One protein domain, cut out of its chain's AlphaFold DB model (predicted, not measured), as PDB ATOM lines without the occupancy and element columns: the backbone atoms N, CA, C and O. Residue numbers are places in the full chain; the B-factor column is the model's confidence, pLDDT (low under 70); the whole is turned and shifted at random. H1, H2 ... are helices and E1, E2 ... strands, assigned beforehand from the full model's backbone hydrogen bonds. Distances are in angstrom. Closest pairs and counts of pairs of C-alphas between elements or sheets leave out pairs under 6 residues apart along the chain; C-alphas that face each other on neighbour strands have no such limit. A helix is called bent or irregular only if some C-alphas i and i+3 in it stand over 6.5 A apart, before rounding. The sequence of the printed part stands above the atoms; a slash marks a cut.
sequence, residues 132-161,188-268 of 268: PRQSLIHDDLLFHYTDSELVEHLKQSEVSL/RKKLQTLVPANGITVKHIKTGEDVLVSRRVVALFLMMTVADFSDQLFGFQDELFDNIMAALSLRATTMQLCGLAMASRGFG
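What this domain is: This is residues 132 to 161 and 188 to 268 of the 268 residues of an uncharacterized protein of Prunus yedoensis var. nudiflora (UniProt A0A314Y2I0). Three helices, H2, H6 and H4, lie side by side in a row with H6 in the middle; the short H1 crosses over H4, and the short H3 sits close to H6. A two-stranded hairpin, E1 and E2, reaches away from the first residues of H4, while at the other end of H4 the chain runs out through H5 and folds back along a long loop, residues 241 to 252, to H6. The printed part has 111 residues with six named helices and two named strands, in the order H1, H2, H3, E1, E2, H4, H5, H6; the one sheet has the order E1 - E2 and is antiparallel. The class is mostly helix. The whole is compact, with a radius of gyration of the C-alphas of 15.0 A and spans of 41 by 40 by 24 A.

Where its parts are: H1 is residues 133 to 139, 9.4 A from first to last C-alpha, and begins with C-alpha 133 at (35.073, 42.663, -45.023). It is neither bent nor irregular, but only just: C-alphas 136 and 139 are 6.0 A apart. H2, residues 147 to 161, is 21.4 A long. After the cut come H3, residues 188 to 194, of 10.1 A, then strand E1, residues 200 to 203, of 10.1 A, and strand E2, residues 210 to 213, of 9.6 A. H4, residues 215 to 232, is the longest helix, 25.7 A from C-alpha 215 at (28.779, 33.330, -37.384) to C-alpha 232. H5 is residues 236 to 240, 6.1 A long. H6 is residues 253 to 263, 15.9 A long, and ends with C-alpha 263 at (30.148, 33.594, -26.344).

How they stand to each other: H1 and H4 are close but not clearly touching; their closest C-alphas, those of Ile 137 and Leu 222, are 6.6 A apart, and their lines are about perpendicular at 89 degrees. H2 and H6 touch, closest at the C-alphas of Leu 154 and Leu 260, 5.8 A apart; they run the same way at a shallow tilt of 21 degrees. H3 and H6 are close but not clearly touching, with the C-alphas of Leu 191 and Ala 261 closest at 7.7 A, at a steep tilt of 62 degrees, opposite ways. H2 and H3 are near each other, with 5 pairs of C-alphas within 10 A. E1 and E2 form a hairpin of antiparallel neighbours, their directions at 142 degrees. Across it N 202 and O 211 are within hydrogen-bond range at 2.9 A, as are N 213 and O 200 at 2.8 A. The closest C-alphas of E1 and H4 are those of Ile 200 and Arg 215, 7.4 A apart. H4 and H6 touch, closest at the C-alphas of Ala 219 and Cys 258, 5.3 A apart; they run opposite ways at a shallow tilt of 33 degrees, only just short of steep. H2 and H4 are apart. H5 touches no helix. In H1, H2, H3, H4 and H5 every O i to N i+4 pair is within hydrogen-bond range; in H6, 6 of 7 are.

The domain as a whole: The two C-alphas farthest apart are those of Glu 209 and Ile 244, at 43.4 A. Residues 162 to 187 are cut out, and C-alphas 161 and 188 are 12.6 A apart across the cut. Of the links that are printed whole, H5 to H6 is long, with 12 residues. The printed part ends at Gly 268, the chain's last residue. The mean pLDDT of the printed part is 75.2; residues 233 to 268, with H5 and H6 among them, are under 70.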
ATOM      1  N   PRO A 132      33.549  40.821 -48.719       90.38
ATOM      2  CA  PRO A 132      33.675  42.270 -48.574       90.38
ATOM      3  C   PRO A 132      33.720  42.647 -47.089       90.38
ATOM      4  O   PRO A 132      32.727  43.042 -46.482       90.38
ATOM      5  N   ARG A 133      34.894  42.485 -46.471       88.88
ATOM      6  CA  ARG A 133      35.073  42.663 -45.023       88.88
ATOM      7  C   ARG A 133      34.760  44.083 -44.556       88.88
ATOM      8  O   ARG A 133      34.291  44.224 -43.435       88.88
ATOM      9  N   GLN A 134      34.956  45.103 -45.398       82.31
ATOM     10  CA  GLN A 134      34.683  46.493 -45.011       82.31
ATOM     11  C   GLN A 134      33.213  46.691 -44.699       82.31
ATOM     12  O   GLN A 134      32.890  47.116 -43.597       82.31
ATOM     13  N   SER A 135      32.345  46.334 -45.645       85.56
ATOM     14  CA  SER A 135      30.907  46.474 -45.452       85.56
ATOM     15  C   SER A 135      30.432  45.552 -44.338       85.56
ATOM     16  O   SER A 135      29.760  45.998 -43.417       85.56
ATOM     17  N   LEU A 136      30.898  44.299 -44.332       87.62
ATOM     18  CA  LEU A 136      30.492  43.333 -43.315       87.62
ATOM     19  C   LEU A 136      30.868  43.766 -41.890       87.62
ATOM     20  O   LEU A 136      30.104  43.538 -40.963       87.62
ATOM     21  N   ILE A 137      32.059  44.329 -41.676       84.38
ATOM     22  CA  ILE A 137      32.541  44.661 -40.329       84.38
ATOM     23  C   ILE A 137      32.140  46.075 -39.926       84.38
ATOM     24  O   ILE A 137      31.650  46.274 -38.817       84.38
ATOM     25  N   HIS A 138      32.353  47.066 -40.784       77.25
ATOM     26  CA  HIS A 138      32.074  48.451 -40.425       77.25
ATOM     27  C   HIS A 138      30.591  48.768 -40.555       77.25
ATOM     28  O   HIS A 138      29.981  49.200 -39.575       77.25
ATOM     29  N   ASP A 139      30.015  48.497 -41.724       81.56
ATOM     30  CA  ASP A 139      28.656  48.925 -42.043       81.56
ATOM     31  C   ASP A 139      27.621  48.024 -41.358       81.56
ATOM     32  O   ASP A 139      26.716  48.533 -40.706       81.56
ATOM     33  N   ASP A 140      27.808  46.701 -41.413       83.38
ATOM     34  CA  ASP A 140      26.804  45.730 -40.953       83.38
ATOM     35  C   ASP A 140      26.951  45.328 -39.468       83.38
ATOM     36  O   ASP A 140      26.029  44.747 -38.887       83.38
ATOM     37  N   LEU A 141      28.086  45.629 -38.818       83.62
ATOM     38  CA  LEU A 141      28.340  45.251 -37.417       83.62
ATOM     39  C   LEU A 141      28.645  46.440 -36.507       83.62
ATOM     40  O   LEU A 141      27.878  46.705 -35.578       83.62
ATOM     41  N   LEU A 142      29.771  47.126 -36.731       76.75
ATOM     42  CA  LEU A 142      30.294  48.122 -35.791       76.75
ATOM     43  C   LEU A 142      29.329  49.297 -35.609       76.75
ATOM     44  O   LEU A 142      29.020  49.657 -34.475       76.75
ATOM     45  N   PHE A 143      28.786  49.852 -36.696       78.88
ATOM     46  CA  PHE A 143      27.902  51.022 -36.615       78.88
ATOM     47  C   PHE A 143      26.494  50.730 -36.075       78.88
ATOM     48  O   PHE A 143      25.711  51.656 -35.857       78.88
ATOM     49  N   HIS A 144      26.177  49.470 -35.778       86.06
ATOM     50  CA  HIS A 144      24.924  49.083 -35.126       86.06
ATOM     51  C   HIS A 144      25.027  48.993 -33.595       86.06
ATOM     52  O   HIS A 144      24.039  48.672 -32.921       86.06
ATOM     53  N   TYR A 145      26.200  49.288 -33.030       83.25
ATOM     54  CA  TYR A 145      26.449  49.335 -31.595       83.25
ATOM     55  C   TYR A 145      26.998  50.692 -31.169       83.25
ATOM     56  O   TYR A 145      27.919  51.229 -31.776       83.25
ATOM     57  N   THR A 146      26.463  51.223 -30.073       86.06
ATOM     58  CA  THR A 146      27.161  52.260 -29.306       86.06
ATOM     59  C   THR A 146      28.183  51.621 -28.364       86.06
ATOM     60  O   THR A 146      27.987  50.492 -27.906       86.06
ATOM     61  N   ASP A 147      29.240  52.355 -28.005       80.75
ATOM     62  CA  ASP A 147      30.269  51.877 -27.067       80.75
ATOM     63  C   ASP A 147      29.662  51.416 -25.729       80.75
ATOM     64  O   ASP A 147      30.050  50.390 -25.173       80.75
ATOM     65  N   SER A 148      28.667  52.151 -25.215       85.44
ATOM     66  CA  SER A 148      27.991  51.814 -23.957       85.44
ATOM     67  C   SER A 148      27.171  50.531 -24.057       85.44
ATOM     68  O   SER A 148      27.244  49.695 -23.156       85.44
ATOM     69  N   GLU A 149      26.415  50.348 -25.145       87.56
ATOM     70  CA  GLU A 149      25.677  49.100 -25.375       87.56
ATOM     71  C   GLU A 149      26.623  47.914 -25.479       87.56
ATOM     72  O   GLU A 149      26.307  46.832 -24.995       87.56
ATOM     73  N   LEU A 150      27.779  48.100 -26.109       84.62
ATOM     74  CA  LEU A 150      28.701  47.009 -26.339       84.62
ATOM     75  C   LEU A 150      29.398  46.546 -25.056       84.62
ATOM     76  O   LEU A 150      29.435  45.343 -24.787       84.62
ATOM     77  N   VAL A 151      29.865  47.492 -24.234       85.31
ATOM     78  CA  VAL A 151      30.404  47.210 -22.895       85.31
ATOM     79  C   VAL A 151      29.365  46.474 -22.052       85.31
ATOM     80  O   VAL A 151      29.689  45.498 -21.376       85.31
ATOM     81  N   GLU A 152      28.114  46.934 -22.085       87.69
ATOM     82  CA  GLU A 152      27.030  46.333 -21.313       87.69
ATOM     83  C   GLU A 152      26.685  44.925 -21.814       87.69
ATOM     84  O   GLU A 152      26.616  43.977 -21.032       87.69
ATOM     85  N   HIS A 153      26.537  44.752 -23.126       88.75
ATOM     86  CA  HIS A 153      26.230  43.460 -23.729       88.75
ATOM     87  C   HIS A 153      27.349  42.444 -23.474       88.75
ATOM     88  O   HIS A 153      27.052  41.285 -23.180       88.75
ATOM     89  N   LEU A 154      28.621  42.857 -23.535       86.00
ATOM     90  CA  LEU A 154      29.750  41.978 -23.225       86.00
ATOM     91  C   LEU A 154      29.686  41.471 -21.779       86.00
ATOM     92  O   LEU A 154      29.779  40.263 -21.562       86.00
ATOM     93  N   LYS A 155      29.435  42.357 -20.804       85.81
ATOM     94  CA  LYS A 155      29.259  41.963 -19.394       85.81
ATOM     95  C   LYS A 155      28.121  40.956 -19.226       85.81
ATOM     96  O   LYS A 155      28.285  39.934 -18.564       85.81
ATOM     97  N   GLN A 156      26.972  41.211 -19.854       85.31
ATOM     98  CA  GLN A 156      25.825  40.294 -19.813       85.31
ATOM     99  C   GLN A 156      26.159  38.927 -20.427       85.31
ATOM    100  O   GLN A 156      25.720  37.884 -19.936       85.31
ATOM    101  N   SER A 157      26.958  38.926 -21.491       85.19
ATOM    102  CA  SER A 157      27.432  37.714 -22.143       85.19
ATOM    103  C   SER A 157      28.370  36.900 -21.248       85.19
ATOM    104  O   SER A 157      28.156  35.696 -21.098       85.19
ATOM    105  N   GLU A 158      29.349  37.533 -20.601       84.00
ATOM    106  CA  GLU A 158      30.264  36.885 -19.648       84.00
ATOM    107  C   GLU A 158      29.513  36.252 -18.471       84.00
ATOM    108  O   GLU A 158      29.738  35.084 -18.144       84.00
ATOM    109  N   VAL A 159      28.546  36.975 -17.898       83.62
ATOM    110  CA  VAL A 159      27.671  36.445 -16.840       83.62
ATOM    111  C   VAL A 159      26.921  35.201 -17.323       83.62
ATOM    112  O   VAL A 159      26.803  34.225 -16.583       83.62
ATOM    113  N   SER A 160      26.461  35.191 -18.578       79.56
ATOM    114  CA  SER A 160      25.755  34.036 -19.140       79.56
ATOM    115  C   SER A 160      26.639  32.797 -19.331       79.56
ATOM    116  O   SER A 160      26.111  31.690 -19.342       79.56
ATOM    117  N   LEU A 161      27.959  32.971 -19.469       77.56
ATOM    118  CA  LEU A 161      28.927  31.870 -19.548       77.56
ATOM    119  C   LEU A 161      29.326  31.344 -18.163       77.56
ATOM    120  O   LEU A 161      29.646  30.166 -18.028       77.56
ATOM    121  N   ARG A 188      21.668  38.994 -26.855       87.31
ATOM    122  CA  ARG A 188      21.565  37.883 -27.814       87.31
ATOM    123  C   ARG A 188      20.593  38.242 -28.927       87.31
ATOM    124  O   ARG A 188      20.922  38.027 -30.086       87.31
ATOM    125  N   LYS A 189      19.435  38.827 -28.601       88.12
ATOM    126  CA  LYS A 189      18.442  39.235 -29.605       88.12
ATOM    127  C   LYS A 189      19.030  40.254 -30.584       88.12
ATOM    128  O   LYS A 189      18.943  40.029 -31.784       88.12
ATOM    129  N   LYS A 190      19.703  41.303 -30.092       89.31
ATOM    130  CA  LYS A 190      20.382  42.295 -30.945       89.31
ATOM    131  C   LYS A 190      21.507  41.669 -31.776       89.31
ATOM    132  O   LYS A 190      21.621  41.933 -32.965       89.31
ATOM    133  N   LEU A 191      22.327  40.796 -31.191       88.44
ATOM    134  CA  LEU A 191      23.372  40.104 -31.949       88.44
ATOM    135  C   LEU A 191      22.783  39.223 -33.062       88.44
ATOM    136  O   LEU A 191      23.330  39.182 -34.156       88.44
ATOM    137  N   GLN A 192      21.658  38.547 -32.809       90.38
ATOM    138  CA  GLN A 192      20.982  37.706 -33.798       90.38
ATOM    139  C   GLN A 192      20.375  38.502 -34.958       90.38
ATOM    140  O   GLN A 192      20.291  37.952 -36.054       90.38
ATOM    141  N   THR A 193      19.977  39.764 -34.745       90.12
ATOM    142  CA  THR A 193      19.504  40.623 -35.843       90.12
ATOM    143  C   THR A 193      20.633  41.058 -36.769       90.12
ATOM    144  O   THR A 193      20.374  41.284 -37.943       90.12
ATOM    145  N   LEU A 194      21.865  41.164 -36.260       90.12
ATOM    146  CA  LEU A 194      23.037  41.518 -37.070       90.12
ATOM    147  C   LEU A 194      23.689  40.285 -37.698       90.12
ATOM    148  O   LEU A 194      24.014  40.281 -38.878       90.12
ATOM    149  N   VAL A 195      23.852  39.212 -36.917       91.25
ATOM    150  CA  VAL A 195      24.451  37.949 -37.362       91.25
ATOM    151  C   VAL A 195      23.485  36.791 -37.083       91.25
ATOM    152  O   VAL A 195      23.495  36.206 -35.990       91.25
ATOM    153  N   PRO A 196      22.643  36.405 -38.059       91.38
ATOM    154  CA  PRO A 196      21.700  35.293 -37.929       91.38
ATOM    155  C   PRO A 196      22.375  33.943 -37.644       91.38
ATOM    156  O   PRO A 196      23.588  33.788 -37.793       91.38
ATOM    157  N   ALA A 197      21.610  32.953 -37.170       87.06
ATOM    158  CA  ALA A 197      22.157  31.680 -36.663       87.06
ATOM    159  C   ALA A 197      22.821  30.841 -37.747       87.06
ATOM    160  O   ALA A 197      23.871  30.236 -37.528       87.06
ATOM    161  N   ASN A 198      22.235  30.893 -38.933       89.38
ATOM    162  CA  ASN A 198      22.739  30.318 -40.164       89.38
ATOM    163  C   ASN A 198      23.893  31.124 -40.795       89.38
ATOM    164  O   ASN A 198      24.504  30.636 -41.740       89.38
ATOM    165  N   GLY A 199      24.242  32.299 -40.259       92.12
ATOM    166  CA  GLY A 199      25.261  33.188 -40.816       92.12
ATOM    167  C   GLY A 199      24.677  34.315 -41.667       92.12
ATOM    168  O   GLY A 199      23.481  34.588 -41.619       92.12
ATOM    169  N   ILE A 200      25.548  34.980 -42.420       93.50
ATOM    170  CA  ILE A 200      25.220  36.103 -43.305       93.50
ATOM    171  C   ILE A 200      25.610  35.710 -44.729       93.50
ATOM    172  O   ILE A 200      26.695  35.173 -44.949       93.50
ATOM    173  N   THR A 201      24.740  35.984 -45.697       95.25
ATOM    174  CA  THR A 201      25.078  35.855 -47.119       95.25
ATOM    175  C   THR A 201      25.620  37.185 -47.622       95.25
ATOM    176  O   THR A 201      24.939  38.202 -47.523       95.25
ATOM    177  N   VAL A 202      26.832  37.175 -48.171       94.25
ATOM    178  CA  VAL A 202      27.487  38.351 -48.760       94.25
ATOM    179  C   VAL A 202      27.806  38.099 -50.230       94.25
ATOM    180  O   VAL A 202      27.833  36.955 -50.680       94.25
ATOM    181  N   LYS A 203      28.074  39.165 -50.986       94.00
ATOM    182  CA  LYS A 203      28.466  39.065 -52.396       94.00
ATOM    183  C   LYS A 203      29.974  38.890 -52.521       94.00
ATOM    184  O   LYS A 203      30.732  39.685 -51.973       94.00
ATOM    185  N   HIS A 204      30.411  37.876 -53.260       91.88
ATOM    186  CA  HIS A 204      31.813  37.672 -53.606       91.88
ATOM    187  C   HIS A 204      32.365  38.922 -54.310       91.88
ATOM    188  O   HIS A 204      31.835  39.325 -55.345       91.88
ATOM    189  N   ILE A 205      33.475  39.495 -53.829       87.88
ATOM    190  CA  ILE A 205      33.955  40.809 -54.308       87.88
ATOM    191  C   ILE A 205      34.266  40.872 -55.814       87.88
ATOM    192  O   ILE A 205      34.097  41.919 -56.427       87.88
ATOM    193  N   LYS A 206      34.724  39.762 -56.418       85.31
ATOM    194  CA  LYS A 206      34.989  39.661 -57.868       85.31
ATOM    195  C   LYS A 206      33.803  39.152 -58.697       85.31
ATOM    196  O   LYS A 206      33.491  39.749 -59.717       85.31
ATOM    197  N   THR A 207      33.180  38.033 -58.310       89.88
ATOM    198  CA  THR A 207      32.157  37.363 -59.135       89.88
ATOM    199  C   THR A 207      30.735  37.856 -58.874       89.88
ATOM    200  O   THR A 207      29.861  37.650 -59.708       89.88
ATOM    201  N   GLY A 208      30.476  38.495 -57.729       92.38
ATOM    202  CA  GLY A 208      29.126  38.875 -57.301       92.38
ATOM    203  C   GLY A 208      28.241  37.695 -56.881       92.38
ATOM    204  O   GLY A 208      27.062  37.893 -56.592       92.38
ATOM    205  N   GLU A 209      28.779  36.476 -56.834       94.50
ATOM    206  CA  GLU A 209      28.051  35.292 -56.375       94.50
ATOM    207  C   GLU A 209      27.791  35.338 -54.867       94.50
ATOM    208  O   GLU A 209      28.515  35.990 -54.110       94.50
ATOM    209  N   ASP A 210      26.756  34.630 -54.424       96.56
ATOM    210  CA  ASP A 210      26.423  34.532 -53.007       96.56
ATOM    211  C   ASP A 210      27.419  33.640 -52.262       96.56
ATOM    212  O   ASP A 210      27.649  32.483 -52.617       96.56
ATOM    213  N   VAL A 211      27.977  34.175 -51.179       95.56
ATOM    214  CA  VAL A 211      28.876  33.470 -50.265       95.56
ATOM    215  C   VAL A 211      28.241  33.460 -48.883       95.56
ATOM    216  O   VAL A 211      28.053  34.508 -48.264       95.56
ATOM    217  N   LEU A 212      27.925  32.268 -48.378       95.81
ATOM    218  CA  LEU A 212      27.431  32.100 -47.014       95.81
ATOM    219  C   LEU A 212      28.596  32.137 -46.017       95.81
ATOM    220  O   LEU A 212      29.479  31.277 -46.036       95.81
ATOM    221  N   VAL A 213      28.564  33.098 -45.100       95.19
ATOM    222  CA  VAL A 213      29.567  33.292 -44.051       95.19
ATOM    223  C   VAL A 213      28.948  32.952 -42.701       95.19
ATOM    224  O   VAL A 213      28.080  33.657 -42.190       95.19
ATOM    225  N   SER A 214      29.392  31.853 -42.091       95.25
ATOM    226  CA  SER A 214      28.889  31.450 -40.772       95.25
ATOM    227  C   SER A 214      29.247  32.469 -39.680       95.25
ATOM    228  O   SER A 214      30.290  33.119 -39.758       95.25
ATOM    229  N   ARG A 215      28.471  32.515 -38.584       92.75
ATOM    230  CA  ARG A 215      28.779  33.330 -37.384       92.75
ATOM    231  C   ARG A 215      30.224  33.219 -36.910       92.75
ATOM    232  O   ARG A 215      30.831  34.208 -36.522       92.75
ATOM    233  N   ARG A 216      30.768  31.998 -36.927       92.88
ATOM    234  CA  ARG A 216      32.143  31.741 -36.488       92.88
ATOM    235  C   ARG A 216      33.143  32.414 -37.416       92.88
ATOM    236  O   ARG A 216      34.091  33.010 -36.933       92.88
ATOM    237  N   VAL A 217      32.926  32.342 -38.727       94.69
ATOM    238  CA  VAL A 217      33.807  33.002 -39.698       94.69
ATOM    239  C   VAL A 217      33.704  34.522 -39.569       94.69
ATOM    240  O   VAL A 217      34.737  35.177 -39.569       94.69
ATOM    241  N   VAL A 218      32.505  35.074 -39.347       93.75
ATOM    242  CA  VAL A 218      32.331  36.509 -39.048       93.75
ATOM    243  C   VAL A 218      33.147  36.921 -37.814       93.75
ATOM    244  O   VAL A 218      33.911  37.877 -37.883       93.75
ATOM    245  N   ALA A 219      33.057  36.166 -36.712       92.19
ATOM    246  CA  ALA A 219      33.831  36.432 -35.495       92.19
ATOM    247  C   ALA A 219      35.349  36.353 -35.731       92.19
ATOM    248  O   ALA A 219      36.101  37.197 -35.248       92.19
ATOM    249  N   LEU A 220      35.804  35.361 -36.505       94.69
ATOM    250  CA  LEU A 220      37.210  35.232 -36.883       94.69
ATOM    251  C   LEU A 220      37.673  36.419 -37.730       94.69
ATOM    252  O   LEU A 220      38.758  36.932 -37.493       94.69
ATOM    253  N   PHE A 221      36.866  36.879 -38.685       93.38
ATOM    254  CA  PHE A 221      37.218  38.016 -39.540       93.38
ATOM    255  C   PHE A 221      37.266  39.317 -38.757       93.38
ATOM    256  O   PHE A 221      38.172  40.113 -38.969       93.38
ATOM    257  N   LEU A 222      36.355  39.491 -37.806       91.50
ATOM    258  CA  LEU A 222      36.398  40.612 -36.887       91.50
ATOM    259  C   LEU A 222      37.682  40.590 -36.041       91.50
ATOM    260  O   LEU A 222      38.368  41.603 -35.958       91.50
ATOM    261  N   MET A 223      38.066  39.431 -35.491       93.00
ATOM    262  CA  MET A 223      39.303  39.276 -34.711       93.00
ATOM    263  C   MET A 223      40.545  39.548 -35.563       93.00
ATOM    264  O   MET A 223      41.448  40.259 -35.131       93.00
ATOM    265  N   MET A 224      40.565  39.021 -36.784       92.62
ATOM    266  CA  MET A 224      41.600  39.288 -37.778       92.62
ATOM    267  C   MET A 224      41.710  40.782 -38.095       92.62
ATOM    268  O   MET A 224      42.815  41.301 -38.166       92.62
ATOM    269  N   THR A 225      40.588  41.488 -38.233       89.56
ATOM    270  CA  THR A 225      40.580  42.941 -38.429       89.56
ATOM    271  C   THR A 225      41.143  43.676 -37.213       89.56
ATOM    272  O   THR A 225      41.917  44.609 -37.391       89.56
ATOM    273  N   VAL A 226      40.843  43.249 -35.979       88.25
ATOM    274  CA  VAL A 226      41.491  43.826 -34.783       88.25
ATOM    275  C   VAL A 226      43.005  43.626 -34.834       88.25
ATOM    276  O   VAL A 226      43.740  44.570 -34.556       88.25
ATOM    277  N   ALA A 227      43.476  42.425 -35.177       91.12
ATOM    278  CA  ALA A 227      44.907  42.146 -35.285       91.12
ATOM    279  C   ALA A 227      45.572  43.024 -36.362       91.12
ATOM    280  O   ALA A 227      46.604  43.626 -36.088       91.12
ATOM    281  N   ASP A 228      44.926  43.179 -37.521       88.19
ATOM    282  CA  ASP A 228      45.393  44.021 -38.632       88.19
ATOM    283  C   ASP A 228      45.539  45.488 -38.213       88.19
ATOM    284  O   ASP A 228      46.583  46.103 -38.414       88.19
ATOM    285  N   PHE A 229      44.533  46.027 -37.521       84.75
ATOM    286  CA  PHE A 229      44.616  47.370 -36.948       84.75
ATOM    287  C   PHE A 229      45.698  47.490 -35.872       84.75
ATOM    288  O   PHE A 229      46.365  48.517 -35.811       84.75
ATOM    289  N   SER A 230      45.877  46.463 -35.037       84.56
ATOM    290  CA  SER A 230      46.873  46.467 -33.955       84.56
ATOM    291  C   SER A 230      48.307  46.491 -34.480       84.56
ATOM    292  O   SER A 230      49.182  47.045 -33.825       84.56
ATOM    293  N   ASP A 231      48.548  45.886 -35.641       85.06
ATOM    294  CA  ASP A 231      49.842  45.938 -36.323       85.06
ATOM    295  C   ASP A 231      50.068  47.270 -37.062       85.06
ATOM    296  O   ASP A 231      51.178  47.797 -37.119       85.06
ATOM    297  N   GLN A 232      49.010  47.824 -37.654       78.31
ATOM    298  CA  GLN A 232      49.129  48.957 -38.571       78.31
ATOM    299  C   GLN A 232      48.994  50.334 -37.908       78.31
ATOM    300  O   GLN A 232      49.378  51.326 -38.533       78.31
ATOM    301  N   LEU A 233      48.413  50.419 -36.709       68.38
ATOM    302  CA  LEU A 233      48.279  51.660 -35.945       68.38
ATOM    303  C   LEU A 233      49.360  51.721 -34.867       68.38
ATOM    304  O   LEU A 233      49.322  50.948 -33.914       68.38
ATOM    305  N   PHE A 234      50.301  52.654 -35.004       59.62
ATOM    306  CA  PHE A 234      51.255  52.955 -33.938       59.62
ATOM    307  C   PHE A 234      51.851  54.358 -34.031       59.62
ATOM    308  O   PHE A 234      51.928  54.983 -35.095       59.62
ATOM    309  N   GLY A 235      52.364  54.825 -32.893       59.41
ATOM    310  CA  GLY A 235      53.237  55.990 -32.809       59.41
ATOM    311  C   GLY A 235      52.442  57.288 -32.777       59.41
ATOM    312  O   GLY A 235      51.575  57.461 -31.929       59.41
ATOM    313  N   PHE A 236      52.707  58.214 -33.702       57.06
ATOM    314  CA  PHE A 236      52.034  59.523 -33.707       57.06
ATOM    315  C   PHE A 236      50.503  59.415 -33.811       57.06
ATOM    316  O   PHE A 236      49.792  60.335 -33.426       57.06
ATOM    317  N   GLN A 237      49.988  58.311 -34.360       53.31
ATOM    318  CA  GLN A 237      48.552  58.063 -34.464       53.31
ATOM    319  C   GLN A 237      47.924  57.843 -33.086       53.31
ATOM    320  O   GLN A 237      46.811  58.303 -32.856       53.31
ATOM    321  N   ASP A 238      48.647  57.223 -32.154       54.28
ATOM    322  CA  ASP A 238      48.181  57.058 -30.779       54.28
ATOM    323  C   ASP A 238      48.075  58.409 -30.064       54.28
ATOM    324  O   ASP A 238      47.105  58.651 -29.352       54.28
ATOM    325  N   GLU A 239      49.017  59.323 -30.314       52.78
ATOM    326  CA  GLU A 239      48.948  60.703 -29.815       52.78
ATOM    327  C   GLU A 239      47.840  61.513 -30.508       52.78
ATOM    328  O   GLU A 239      47.140  62.286 -29.863       52.78
ATOM    329  N   LEU A 240      47.637  61.317 -31.816       51.66
ATOM    330  CA  LEU A 240      46.615  62.022 -32.598       51.66
ATOM    331  C   LEU A 240      45.183  61.588 -32.237       51.66
ATOM    332  O   LEU A 240      44.250  62.377 -32.393       51.66
ATOM    333  N   PHE A 241      45.003  60.348 -31.775       56.50
ATOM    334  CA  PHE A 241      43.703  59.770 -31.415       56.50
ATOM    335  C   PHE A 241      43.493  59.600 -29.899       56.50
ATOM    336  O   PHE A 241      42.553  58.911 -29.500       56.50
ATOM    337  N   ASP A 242      44.330  60.221 -29.057       54.19
ATOM    338  CA  ASP A 242      44.270  60.132 -27.586       54.19
ATOM    339  C   ASP A 242      44.258  58.678 -27.051       54.19
ATOM    340  O   ASP A 242      43.585  58.336 -26.073       54.19
ATOM    341  N   ASN A 243      45.044  57.789 -27.662       54.12
ATOM    342  CA  ASN A 243      45.164  56.374 -27.302       54.12
ATOM    343  C   ASN A 243      46.161  56.144 -26.136       54.12
ATOM    344  O   ASN A 243      47.069  55.319 -26.203       54.12
ATOM    345  N   ILE A 244      46.008  56.903 -25.044       45.28
ATOM    346  CA  ILE A 244      47.030  57.095 -23.989       45.28
ATOM    347  C   ILE A 244      47.273  55.837 -23.119       45.28
ATOM    348  O   ILE A 244      48.237  55.780 -22.359       45.28
ATOM    349  N   MET A 245      46.440  54.796 -23.220       46.03
ATOM    350  CA  MET A 245      46.490  53.642 -22.305       46.03
ATOM    351  C   MET A 245      47.070  52.352 -22.892       46.03
ATOM    352  O   MET A 245      47.064  51.346 -22.184       46.03
ATOM    353  N   ALA A 246      47.527  52.322 -24.152       40.59
ATOM    354  CA  ALA A 246      47.929  51.098 -24.876       40.59
ATOM    355  C   ALA A 246      46.871  49.962 -24.909       40.59
ATOM    356  O   ALA A 246      47.022  48.974 -25.623       40.59
ATOM    357  N   ALA A 247      45.753  50.105 -24.197       43.19
ATOM    358  CA  ALA A 247      44.479  49.535 -24.566       43.19
ATOM    359  C   ALA A 247      44.108  50.205 -25.878       43.19
ATOM    360  O   ALA A 247      43.796  51.387 -25.847       43.19
ATOM    361  N   LEU A 248      44.186  49.480 -26.999       38.62
ATOM    362  CA  LEU A 248      43.681  49.912 -28.303       38.62
ATOM    363  C   LEU A 248      42.297  50.556 -28.136       38.62
ATOM    364  O   LEU A 248      41.264  49.886 -28.171       38.62
ATOM    365  N   SER A 249      42.274  51.872 -27.956       36.03
ATOM    366  CA  SER A 249      41.086  52.704 -27.923       36.03
ATOM    367  C   SER A 249      40.688  52.989 -29.369       36.03
ATOM    368  O   SER A 249      40.531  54.121 -29.816       36.03
ATOM    369  N   LEU A 250      40.419  51.908 -30.096       40.00
ATOM    370  CA  LEU A 250      39.414  51.876 -31.149       40.00
ATOM    371  C   LEU A 250      38.047  51.928 -30.453       40.00
ATOM    372  O   LEU A 250      37.324  50.941 -30.491       40.00
ATOM    373  N   ARG A 251      37.776  52.996 -29.676       37.72
ATOM    374  CA  ARG A 251      36.576  53.189 -28.835       37.72
ATOM    375  C   ARG A 251      35.830  51.878 -28.527       37.72
ATOM    376  O   ARG A 251      34.729  51.662 -28.994       37.72
ATOM    377  N   ALA A 252      36.478  50.945 -27.826       42.00
ATOM    378  CA  ALA A 252      35.909  49.678 -27.359       42.00
ATOM    379  C   ALA A 252      35.153  48.754 -28.364       42.00
ATOM    380  O   ALA A 252      34.712  47.687 -27.941       42.00
ATOM    381  N   THR A 253      35.007  49.058 -29.662       47.78
ATOM    382  CA  THR A 253      33.889  48.497 -30.452       47.78
ATOM    383  C   THR A 253      34.166  47.132 -31.099       47.78
ATOM    384  O   THR A 253      33.274  46.304 -31.270       47.78
ATOM    385  N   THR A 254      35.418  46.838 -31.443       45.25
ATOM    386  CA  THR A 254      35.727  45.670 -32.292       45.25
ATOM    387  C   THR A 254      36.065  44.411 -31.482       45.25
ATOM    388  O   THR A 254      35.551  43.331 -31.770       45.25
ATOM    389  N   MET A 255      36.861  44.527 -30.409       47.25
ATOM    390  CA  MET A 255      37.208  43.371 -29.557       47.25
ATOM    391  C   MET A 255      36.005  42.824 -28.777       47.25
ATOM    392  O   MET A 255      35.867  41.610 -28.616       47.25
ATOM    393  N   GLN A 256      35.112  43.697 -28.312       46.34
ATOM    394  CA  GLN A 256      33.953  43.281 -27.525       46.34
ATOM    395  C   GLN A 256      32.907  42.560 -28.394       46.34
ATOM    396  O   GLN A 256      32.312  41.578 -27.949       46.34
ATOM    397  N   LEU A 257      32.747  42.961 -29.665       52.00
ATOM    398  CA  LEU A 257      31.921  42.243 -30.644       52.00
ATOM    399  C   LEU A 257      32.473  40.836 -30.950       52.00
ATOM    400  O   LEU A 257      31.685  39.894 -31.060       52.00
ATOM    401  N   CYS A 258      33.801  40.652 -31.013       49.56
ATOM    402  CA  CYS A 258      34.411  39.317 -31.116       49.56
ATOM    403  C   CYS A 258      34.043  38.438 -29.918       49.56
ATOM    404  O   CYS A 258      33.593  37.305 -30.100       49.56
ATOM    405  N   GLY A 259      34.206  38.968 -28.701       49.25
ATOM    406  CA  GLY A 259      33.855  38.268 -27.462       49.25
ATOM    407  C   GLY A 259      32.382  37.855 -27.429       49.25
ATOM    408  O   GLY A 259      32.070  36.690 -27.177       49.25
ATOM    409  N   LEU A 260      31.479  38.770 -27.794       51.19
ATOM    410  CA  LEU A 260      30.038  38.519 -27.911       51.19
ATOM    411  C   LEU A 260      29.699  37.430 -28.935       51.19
ATOM    412  O   LEU A 260      28.899  36.529 -28.659       51.19
ATOM    413  N   ALA A 261      30.314  37.488 -30.117       51.62
ATOM    414  CA  ALA A 261      30.089  36.506 -31.168       51.62
ATOM    415  C   ALA A 261      30.562  35.104 -30.744       51.62
ATOM    416  O   ALA A 261      29.844  34.124 -30.971       51.62
ATOM    417  N   MET A 262      31.713  35.008 -30.073       50.19
ATOM    418  CA  MET A 262      32.265  33.747 -29.570       50.19
ATOM    419  C   MET A 262      31.433  33.163 -28.417       50.19
ATOM    420  O   MET A 262      31.140  31.969 -28.420       50.19
ATOM    421  N   ALA A 263      30.968  33.999 -27.488       49.12
ATOM    422  CA  ALA A 263      30.148  33.594 -26.344       49.12
ATOM    423  C   ALA A 263      28.711  33.168 -26.709       49.12
ATOM    424  O   ALA A 263      28.048  32.457 -25.953       49.12
ATOM    425  N   SER A 264      28.213  33.562 -27.887       50.31
ATOM    426  CA  SER A 264      26.908  33.109 -28.390       50.31
ATOM    427  C   SER A 264      26.843  31.594 -28.659       50.31
ATOM    428  O   SER A 264      25.744  31.042 -28.738       50.31
ATOM    429  N   ARG A 265      27.997  30.916 -28.750       45.03
ATOM    430  CA  ARG A 265      28.117  29.453 -28.772       45.03
ATOM    431  C   ARG A 265      28.328  28.915 -27.355       45.03
ATOM    432  O   ARG A 265      29.427  28.523 -26.980       45.03
ATOM    433  N   GLY A 266      27.257  28.876 -26.570       37.66
ATOM    434  CA  GLY A 266      27.176  27.865 -25.521       37.66
ATOM    435  C   GLY A 266      27.078  26.489 -26.187       37.66
ATOM    436  O   GLY A 266      26.193  26.302 -27.019       37.66
ATOM    437  N   PHE A 267      27.964  25.574 -25.787       29.67
ATOM    438  CA  PHE A 267      28.161  24.181 -26.228       29.67
ATOM    439  C   PHE A 267      29.103  23.940 -27.423       29.67
ATOM    440  O   PHE A 267      29.060  24.633 -28.442       29.67
ATOM    441  N   GLY A 268      30.006  22.974 -27.193       32.38
ATOM    442  CA  GLY A 268      31.067  22.516 -28.095       32.38
ATOM    443  C   GLY A 268      30.598  21.660 -29.258       32.38
ATOM    444  O   GLY A 268      29.375  21.458 -29.410       32.38
TER     445      GLY A 268